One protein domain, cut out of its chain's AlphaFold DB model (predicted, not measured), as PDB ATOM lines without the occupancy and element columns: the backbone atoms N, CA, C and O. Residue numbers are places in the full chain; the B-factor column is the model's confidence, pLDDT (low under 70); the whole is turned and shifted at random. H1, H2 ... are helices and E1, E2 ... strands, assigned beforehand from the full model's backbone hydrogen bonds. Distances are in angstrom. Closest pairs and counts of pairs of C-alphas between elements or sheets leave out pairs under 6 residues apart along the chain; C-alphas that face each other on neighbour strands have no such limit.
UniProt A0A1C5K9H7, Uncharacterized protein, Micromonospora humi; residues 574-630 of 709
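Overview. This is residues 574 to 630 of the 709 residues of an uncharacterized protein of Micromonospora humi (UniProt A0A1C5K9H7). You are looking at one strongly twisted sheet of six strands, whose lines turn by 150 degrees from edge to edge, with the short helix H1 packed at the E1 and E6 end. The edge strands E1 and E3 are apart, and the sheet is not closed into a barrel. The printed part has 57 residues, with six named strands and one named helix in the order E1 E2 E3 E4 E5 H1 E6 along the chain. Across the sheet the order is E1 E6 E5 E4 E2 E3, all antiparallel, and the class is mostly strand. The whole is compact, with a radius of gyration of the C-alphas of 10.5 A and spans of 29 by 27 by 20 A.

Along the chain. Find C-alpha 574 at (219.321, 186.650, 149.971); there E1 begins, residues 574 to 576. Next come E2, residues 582 to 587, 16.1 A long, and E3, residues 592 to 596, 12.5 A. E4, residues 603 to 608, begins at C-alpha 603 at (217.141, 188.122, 135.699) and is 16.0 A long; E5, residues 612 to 617, is 15.9 A. H1 follows at residues 619 to 624, 8.8 A long. E6, residues 626 to 630, runs 13.2 A to C-alpha 630 at (211.281, 190.850, 146.004).

Arrangement. Start at the edge strand E1: N 575 and O 627 of E6 are 2.9 A apart. E6 is staggered, pairing with E1 over residues 626 to 628 and with E5 over 628 to 630; look at N 628 and O 616, 2.9 A. E5 and E4 form a hairpin, antiparallel at 156 degrees between their directions, with N 605 and O 615 at 2.8 A. E4 and E2 are antiparallel at 147 degrees, with N 584 and O 606 at 2.9 A. E2 and the edge strand E3 form the other hairpin, with N 585 and O 594 at 2.8 A. H1 is on the sheet at a height of 6.5 A, but only just over none of its strands: 2 of its C-alphas fall on E6 and 2 on E5. The closest C-alphas of H1 and E6 are those of Asp 621 and Ala 627, 5.5 A apart. In H1 every O i to N i+4 pair is within hydrogen-bond range.

Size, cuts and confidence. The C-alphas of Ser 590 and Asn 624 are the two farthest apart, 29.5 A. The printed part has no cut. No link is long: E3 to E4 is short, with 6 residues between, and the other links are tight. The mean pLDDT of the printed part is 87.6, and residues 609 to 611, between E4 and E5, are under 70.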
ATOM      1  N   THR A 574     218.783 187.716 150.811       92.88
ATOM      2  CA  THR A 574     219.321 186.650 149.971       92.88
ATOM      3  C   THR A 574     218.932 185.301 150.556       92.88
ATOM      4  O   THR A 574     219.178 185.020 151.728       92.88
ATOM      5  N   VAL A 575     218.343 184.445 149.728       89.88
ATOM      6  CA  VAL A 575     217.938 183.085 150.093       89.88
ATOM      7  C   VAL A 575     218.556 182.070 149.147       89.88
ATOM      8  O   VAL A 575     218.898 182.383 148.005       89.88
ATOM      9  N   THR A 576     218.670 180.825 149.603       88.94
ATOM     10  CA  THR A 576     218.915 179.693 148.704       88.94
ATOM     11  C   THR A 576     217.808 179.642 147.660       88.94
ATOM     12  O   THR A 576     216.637 179.815 148.003       88.94
ATOM     13  N   MET A 577     218.171 179.414 146.395       86.19
ATOM     14  CA  MET A 577     217.211 179.422 145.295       86.19
ATOM     15  C   MET A 577     216.035 178.461 145.575       86.19
ATOM     16  O   MET A 577     216.263 177.254 145.688       86.19
ATOM     17  N   PRO A 578     214.786 178.960 145.685       83.88
ATOM     18  CA  PRO A 578     213.649 178.106 146.002       83.88
ATOM     19  C   PRO A 578     213.334 177.123 144.872       83.88
ATOM     20  O   PRO A 578     213.390 177.469 143.689       83.88
ATOM     21  N   GLY A 579     212.925 175.909 145.241       76.62
ATOM     22  CA  GLY A 579     212.351 174.954 144.298       76.62
ATOM     23  C   GLY A 579     210.992 175.435 143.778       76.62
ATOM     24  O   GLY A 579     210.170 175.956 144.536       76.62
ATOM     25  N   ALA A 580     210.741 175.243 142.483       80.50
ATOM     26  CA  ALA A 580     209.514 175.682 141.829       80.50
ATOM     27  C   ALA A 580     208.944 174.587 140.924       80.50
ATOM     28  O   ALA A 580     209.695 173.940 140.197       80.50
ATOM     29  N   ARG A 581     207.616 174.413 140.919       76.06
ATOM     30  CA  ARG A 581     206.939 173.561 139.921       76.06
ATOM     31  C   ARG A 581     206.896 174.230 138.552       76.06
ATOM     32  O   ARG A 581     206.929 173.556 137.529       76.06
ATOM     33  N   ARG A 582     206.817 175.560 138.532       80.94
ATOM     34  CA  ARG A 582     206.855 176.363 137.314       80.94
ATOM     35  C   ARG A 582     207.711 177.597 137.523       80.94
ATOM     36  O   ARG A 582     207.615 178.278 138.539       80.94
ATOM     37  N   ILE A 583     208.523 177.893 136.522       86.44
ATOM     38  CA  ILE A 583     209.425 179.036 136.512       86.44
ATOM     39  C   ILE A 583     208.999 179.933 135.358       86.44
ATOM     40  O   ILE A 583     208.715 179.466 134.255       86.44
ATOM     41  N   GLN A 584     208.923 181.233 135.610       92.06
ATOM     42  CA  GLN A 584     208.750 182.235 134.569       92.06
ATOM     43  C   GLN A 584     209.801 183.325 134.749       92.06
ATOM     44  O   GLN A 584     210.065 183.730 135.875       92.06
ATOM     45  N   GLN A 585     210.365 183.832 133.662       93.81
ATOM     46  CA  GLN A 585     211.283 184.968 133.669       93.81
ATOM     47  C   GLN A 585     210.569 186.215 133.152       93.81
ATOM     48  O   GLN A 585     209.765 186.146 132.218       93.81
ATOM     49  N   PHE A 586     210.829 187.363 133.770       95.06
ATOM     50  CA  PHE A 586     210.274 188.626 133.311       95.06
ATOM     51  C   PHE A 586     211.005 189.111 132.064       95.06
ATOM     52  O   PHE A 586     212.230 189.199 132.035       95.06
ATOM     53  N   HIS A 587     210.239 189.476 131.043       93.06
ATOM     54  CA  HIS A 587     210.761 190.026 129.807       93.06
ATOM     55  C   HIS A 587     210.386 191.494 129.668       93.06
ATOM     56  O   HIS A 587     209.212 191.835 129.491       93.06
ATOM     57  N   LEU A 588     211.408 192.352 129.719       92.25
ATOM     58  CA  LEU A 588     211.276 193.809 129.688       92.25
ATOM     59  C   LEU A 588     210.565 194.306 128.431       92.25
ATOM     60  O   LEU A 588     209.646 195.115 128.518       92.25
ATOM     61  N   GLY A 589     210.946 193.781 127.262       91.06
ATOM     62  CA  GLY A 589     210.446 194.268 125.978       91.06
ATOM     63  C   GLY A 589     208.934 194.131 125.810       91.06
ATOM     64  O   GLY A 589     208.334 194.944 125.119       91.06
ATOM     65  N   SER A 590     208.311 193.140 126.452       89.62
ATOM     66  CA  SER A 590     206.860 192.894 126.394       89.62
ATOM     67  C   SER A 590     206.147 193.106 127.734       89.62
ATOM     68  O   SER A 590     204.966 192.766 127.848       89.62
ATOM     69  N   ALA A 591     206.879 193.543 128.766       92.44
ATOM     70  CA  ALA A 591     206.448 193.609 130.164       92.44
ATOM     71  C   ALA A 591     205.610 192.388 130.609       92.44
ATOM     72  O   ALA A 591     204.483 192.510 131.102       92.44
ATOM     73  N   ALA A 592     206.131 191.179 130.380       90.75
ATOM     74  CA  ALA A 592     205.393 189.941 130.621       90.75
ATOM     75  C   ALA A 592     206.261 188.849 131.247       90.75
ATOM     76  O   ALA A 592     207.464 188.794 131.020       90.75
ATOM     77  N   TRP A 593     205.619 187.957 132.001       91.44
ATOM     78  CA  TRP A 593     206.222 186.720 132.490       91.44
ATOM     79  C   TRP A 593     206.220 185.668 131.374       91.44
ATOM     80  O   TRP A 593     205.146 185.302 130.891       91.44
ATOM     81  N   ILE A 594     207.400 185.194 130.973       89.56
ATOM     82  CA  ILE A 594     207.596 184.141 129.966       89.56
ATOM     83  C   ILE A 594     207.970 182.839 130.686       89.56
ATOM     84  O   ILE A 594     208.881 182.877 131.511       89.56
ATOM     85  N   PRO A 595     207.308 181.699 130.418       87.12
ATOM     86  CA  PRO A 595     207.715 180.407 130.974       87.12
ATOM     87  C   PRO A 595     209.179 180.059 130.678       87.12
ATOM     88  O   PRO A 595     209.686 180.359 129.602       87.12
ATOM     89  N   GLN A 596     209.842 179.412 131.634       82.81
ATOM     90  CA  GLN A 596     211.206 178.905 131.511       82.81
ATOM     91  C   GLN A 596     211.290 177.488 132.082       82.81
ATOM     92  O   GLN A 596     210.575 177.153 133.028       82.81
ATOM     93  N   HIS A 597     212.185 176.668 131.529       72.75
ATOM     94  CA  HIS A 597     212.450 175.320 132.049       72.75
ATOM     95  C   HIS A 597     213.328 175.346 133.303       72.75
ATOM     96  O   HIS A 597     213.121 174.556 134.222       72.75
ATOM     97  N   HIS A 598     214.283 176.277 133.356       75.44
ATOM     98  CA  HIS A 598     215.258 176.401 134.437       75.44
ATOM     99  C   HIS A 598     215.480 177.876 134.783       75.44
ATOM    100  O   HIS A 598     215.245 178.763 133.962       75.44
ATOM    101  N   ALA A 599     215.956 178.144 135.997       82.94
ATOM    102  CA  ALA A 599     216.283 179.490 136.469       82.94
ATOM    103  C   ALA A 599     217.803 179.733 136.519       82.94
ATOM    104  O   ALA A 599     218.286 180.425 137.407       82.94
ATOM    105  N   GLU A 600     218.568 179.148 135.597       80.94
ATOM    106  CA  GLU A 600     220.046 179.191 135.561       80.94
ATOM    107  C   GLU A 600     220.615 180.438 134.862       80.94
ATOM    108  O   GLU A 600     221.795 180.496 134.529       80.94
ATOM    109  N   ALA A 601     219.784 181.456 134.646       86.69
ATOM    110  CA  ALA A 601     220.179 182.717 134.035       86.69
ATOM    111  C   ALA A 601     219.992 183.887 135.008       86.69
ATOM    112  O   ALA A 601     219.217 183.810 135.962       86.69
ATOM    113  N   SER A 602     220.688 184.994 134.743       92.44
ATOM    114  CA  SER A 602     220.439 186.243 135.461       92.44
ATOM    115  C   SER A 602     219.102 186.826 135.021       92.44
ATOM    116  O   SER A 602     218.752 186.789 133.839       92.44
ATOM    117  N   GLY A 603     218.371 187.395 135.970       94.88
ATOM    118  CA  GLY A 603     217.141 188.122 135.699       94.88
ATOM    119  C   GLY A 603     216.121 188.049 136.828       94.88
ATOM    120  O   GLY A 603     216.380 187.475 137.886       94.88
ATOM    121  N   ALA A 604     214.945 188.623 136.587       96.75
ATOM    122  CA  ALA A 604     213.794 188.495 137.475       96.75
ATOM    123  C   ALA A 604     212.954 187.257 137.143       96.75
ATOM    124  O   ALA A 604     212.574 187.040 135.990       96.75
ATOM    125  N   PHE A 605     212.602 186.488 138.170       94.88
ATOM    126  CA  PHE A 605     211.829 185.259 138.062       94.88
ATOM    127  C   PHE A 605     210.588 185.290 138.948       94.88
ATOM    128  O   PHE A 605     210.591 185.806 140.064       94.88
ATOM    129  N   ARG A 606     209.524 184.671 138.443       93.56
ATOM    130  CA  ARG A 606     208.353 184.255 139.201       93.56
ATOM    131  C   ARG A 606     208.409 182.742 139.321       93.56
ATOM    132  O   ARG A 606     208.350 182.026 138.321       93.56
ATOM    133  N   LEU A 607     208.517 182.283 140.553       88.62
ATOM    134  CA  LEU A 607     208.530 180.883 140.929       88.62
ATOM    135  C   LEU A 607     207.134 180.522 141.413       88.62
ATOM    136  O   LEU A 607     206.606 181.147 142.332       88.62
ATOM    137  N   GLU A 608     206.518 179.541 140.770       78.75
ATOM    138  CA  GLU A 608     205.210 179.041 141.155       78.75
ATOM    139  C   GLU A 608     205.335 177.617 141.686       78.75
ATOM    140  O   GLU A 608     205.684 176.680 140.966       78.75
ATOM    141  N   SER A 609     204.990 177.474 142.957       69.00
ATOM    142  CA  SER A 609     204.677 176.194 143.589       69.00
ATOM    143  C   SER A 609     203.260 176.324 144.149       69.00
ATOM    144  O   SER A 609     202.319 176.600 143.402       69.00
ATOM    145  N   PHE A 610     203.100 176.254 145.468       58.34
ATOM    146  CA  PHE A 610     201.843 176.549 146.159       58.34
ATOM    147  C   PHE A 610     201.622 178.052 146.399       58.34
ATOM    148  O   PHE A 610     200.591 178.438 146.925       58.34
ATOM    149  N   GLY A 611     202.567 178.901 145.984       65.38
ATOM    150  CA  GLY A 611     202.555 180.365 146.070       65.38
ATOM    151  C   GLY A 611     203.330 180.981 144.898       65.38
ATOM    152  O   GLY A 611     203.995 180.251 144.159       65.38
ATOM    153  N   SER A 612     203.204 182.300 144.690       80.62
ATOM    154  CA  SER A 612     204.140 183.040 143.829       80.62
ATOM    155  C   SER A 612     205.268 183.537 144.713       80.62
ATOM    156  O   SER A 612     205.018 184.384 145.563       80.62
ATOM    157  N   THR A 613     206.492 183.097 144.468       88.31
ATOM    158  CA  THR A 613     207.676 183.770 145.006       88.31
ATOM    159  C   THR A 613     208.330 184.535 143.869       88.31
ATOM    160  O   THR A 613     208.544 183.988 142.787       88.31
ATOM    161  N   TYR A 614     208.619 185.810 144.094       93.81
ATOM    162  CA  TYR A 614     209.303 186.642 143.115       93.81
ATOM    163  C   TYR A 614     210.737 186.836 143.570       93.81
ATOM    164  O   TYR A 614     210.992 187.199 144.717       93.81
ATOM    165  N   VAL A 615     211.672 186.552 142.673       95.25
ATOM    166  CA  VAL A 615     213.095 186.628 142.978       95.25
ATOM    167  C   VAL A 615     213.856 187.303 141.856       95.25
ATOM    168  O   VAL A 615     213.425 187.310 140.703       95.25
ATOM    169  N   VAL A 616     215.019 187.837 142.190       95.94
ATOM    170  CA  VAL A 616     215.996 188.334 141.230       95.94
ATOM    171  C   VAL A 616     217.296 187.567 141.412       95.94
ATOM    172  O   VAL A 616     217.730 187.323 142.537       95.94
ATOM    173  N   ARG A 617     217.915 187.181 140.293       94.25
ATOM    174  CA  ARG A 617     219.249 186.579 140.264       94.25
ATOM    175  C   ARG A 617     220.214 187.458 139.485       94.25
ATOM    176  O   ARG A 617     219.926 187.852 138.351       94.25
ATOM    177  N   ARG A 618     221.363 187.732 140.090       93.50
ATOM    178  CA  ARG A 618     222.545 188.347 139.474       93.50
ATOM    179  C   ARG A 618     223.658 187.317 139.322       93.50
ATOM    180  O   ARG A 618     223.557 186.205 139.831       93.50
ATOM    181  N   GLU A 619     224.740 187.695 138.649       91.38
ATOM    182  CA  GLU A 619     225.895 186.815 138.407       91.38
ATOM    183  C   GLU A 619     226.473 186.223 139.701       91.38
ATOM    184  O   GLU A 619     226.758 185.027 139.762       91.38
ATOM    185  N   LEU A 620     226.556 187.025 140.767       89.62
ATOM    186  CA  LEU A 620     227.000 186.554 142.080       89.62
ATOM    187  C   LEU A 620     226.031 185.525 142.691       89.62
ATOM    188  O   LEU A 620     226.464 184.541 143.284       89.62
ATOM    189  N   ASP A 621     224.723 185.716 142.513       90.75
ATOM    190  CA  ASP A 621     223.710 184.791 143.032       90.75
ATOM    191  C   ASP A 621     223.669 183.484 142.222       90.75
ATOM    192  O   ASP A 621     223.365 182.411 142.746       90.75
ATOM    193  N   LEU A 622     224.000 183.551 140.928       89.31
ATOM    194  CA  LEU A 622     224.208 182.368 140.095       89.31
ATOM    195  C   LEU A 622     225.377 181.534 140.613       89.31
ATOM    196  O   LEU A 622     225.201 180.336 140.829       89.31
ATOM    197  N   ALA A 623     226.523 182.173 140.869       87.94
ATOM    198  CA  ALA A 623     227.719 181.506 141.382       87.94
ATOM    199  C   ALA A 623     227.492 180.852 142.757       87.94
ATOM    200  O   ALA A 623     228.029 179.778 143.021       87.94
ATOM    201  N   ASN A 624     226.662 181.467 143.604       89.44
ATOM    202  CA  ASN A 624     226.402 181.004 144.968       89.44
ATOM    203  C   ASN A 624     225.152 180.114 145.109       89.44
ATOM    204  O   ASN A 624     224.863 179.642 146.207       89.44
ATOM    205  N   GLY A 625     224.386 179.886 144.035       87.81
ATOM    206  CA  GLY A 625     223.128 179.128 144.108       87.81
ATOM    207  C   GLY A 625     222.012 179.838 144.892       87.81
ATOM    208  O   GLY A 625     221.098 179.191 145.411       87.81
ATOM    209  N   THR A 626     222.074 181.164 144.986       93.00
ATOM    210  CA  THR A 626     221.135 182.001 145.738       93.00
ATOM    211  C   THR A 626     220.240 182.837 144.815       93.00
ATOM    212  O   THR A 626     220.358 182.802 143.581       93.00
ATOM    213  N   ALA A 627     219.305 183.567 145.419       94.12
ATOM    214  CA  ALA A 627     218.515 184.622 144.795       94.12
ATOM    215  C   ALA A 627     218.082 185.658 145.845       94.12
ATOM    216  O   ALA A 627     218.005 185.341 147.033       94.12
ATOM    217  N   ARG A 628     217.765 186.881 145.411       95.19
ATOM    218  CA  ARG A 628     217.183 187.927 146.269       95.19
ATOM    219  C   ARG A 628     215.662 187.908 146.173       95.19
ATOM    220  O   ARG A 628     215.141 187.864 145.057       95.19
ATOM    221  N   ILE A 629     214.947 187.942 147.299       93.38
ATOM    222  CA  ILE A 629     213.472 187.989 147.307       93.38
ATOM    223  C   ILE A 629     213.001 189.423 147.050       93.38
ATOM    224  O   ILE A 629     213.572 190.375 147.569       93.38
ATOM    225  N   GLY A 630     211.944 189.573 146.251       93.19
ATOM    226  CA  GLY A 630     211.281 190.850 146.004       93.19
ATOM    227  C   GLY A 630     209.765 190.696 145.884       93.19
ATOM    228  O   GLY A 630     209.237 189.587 145.839       93.19
TER     229      GLY A 630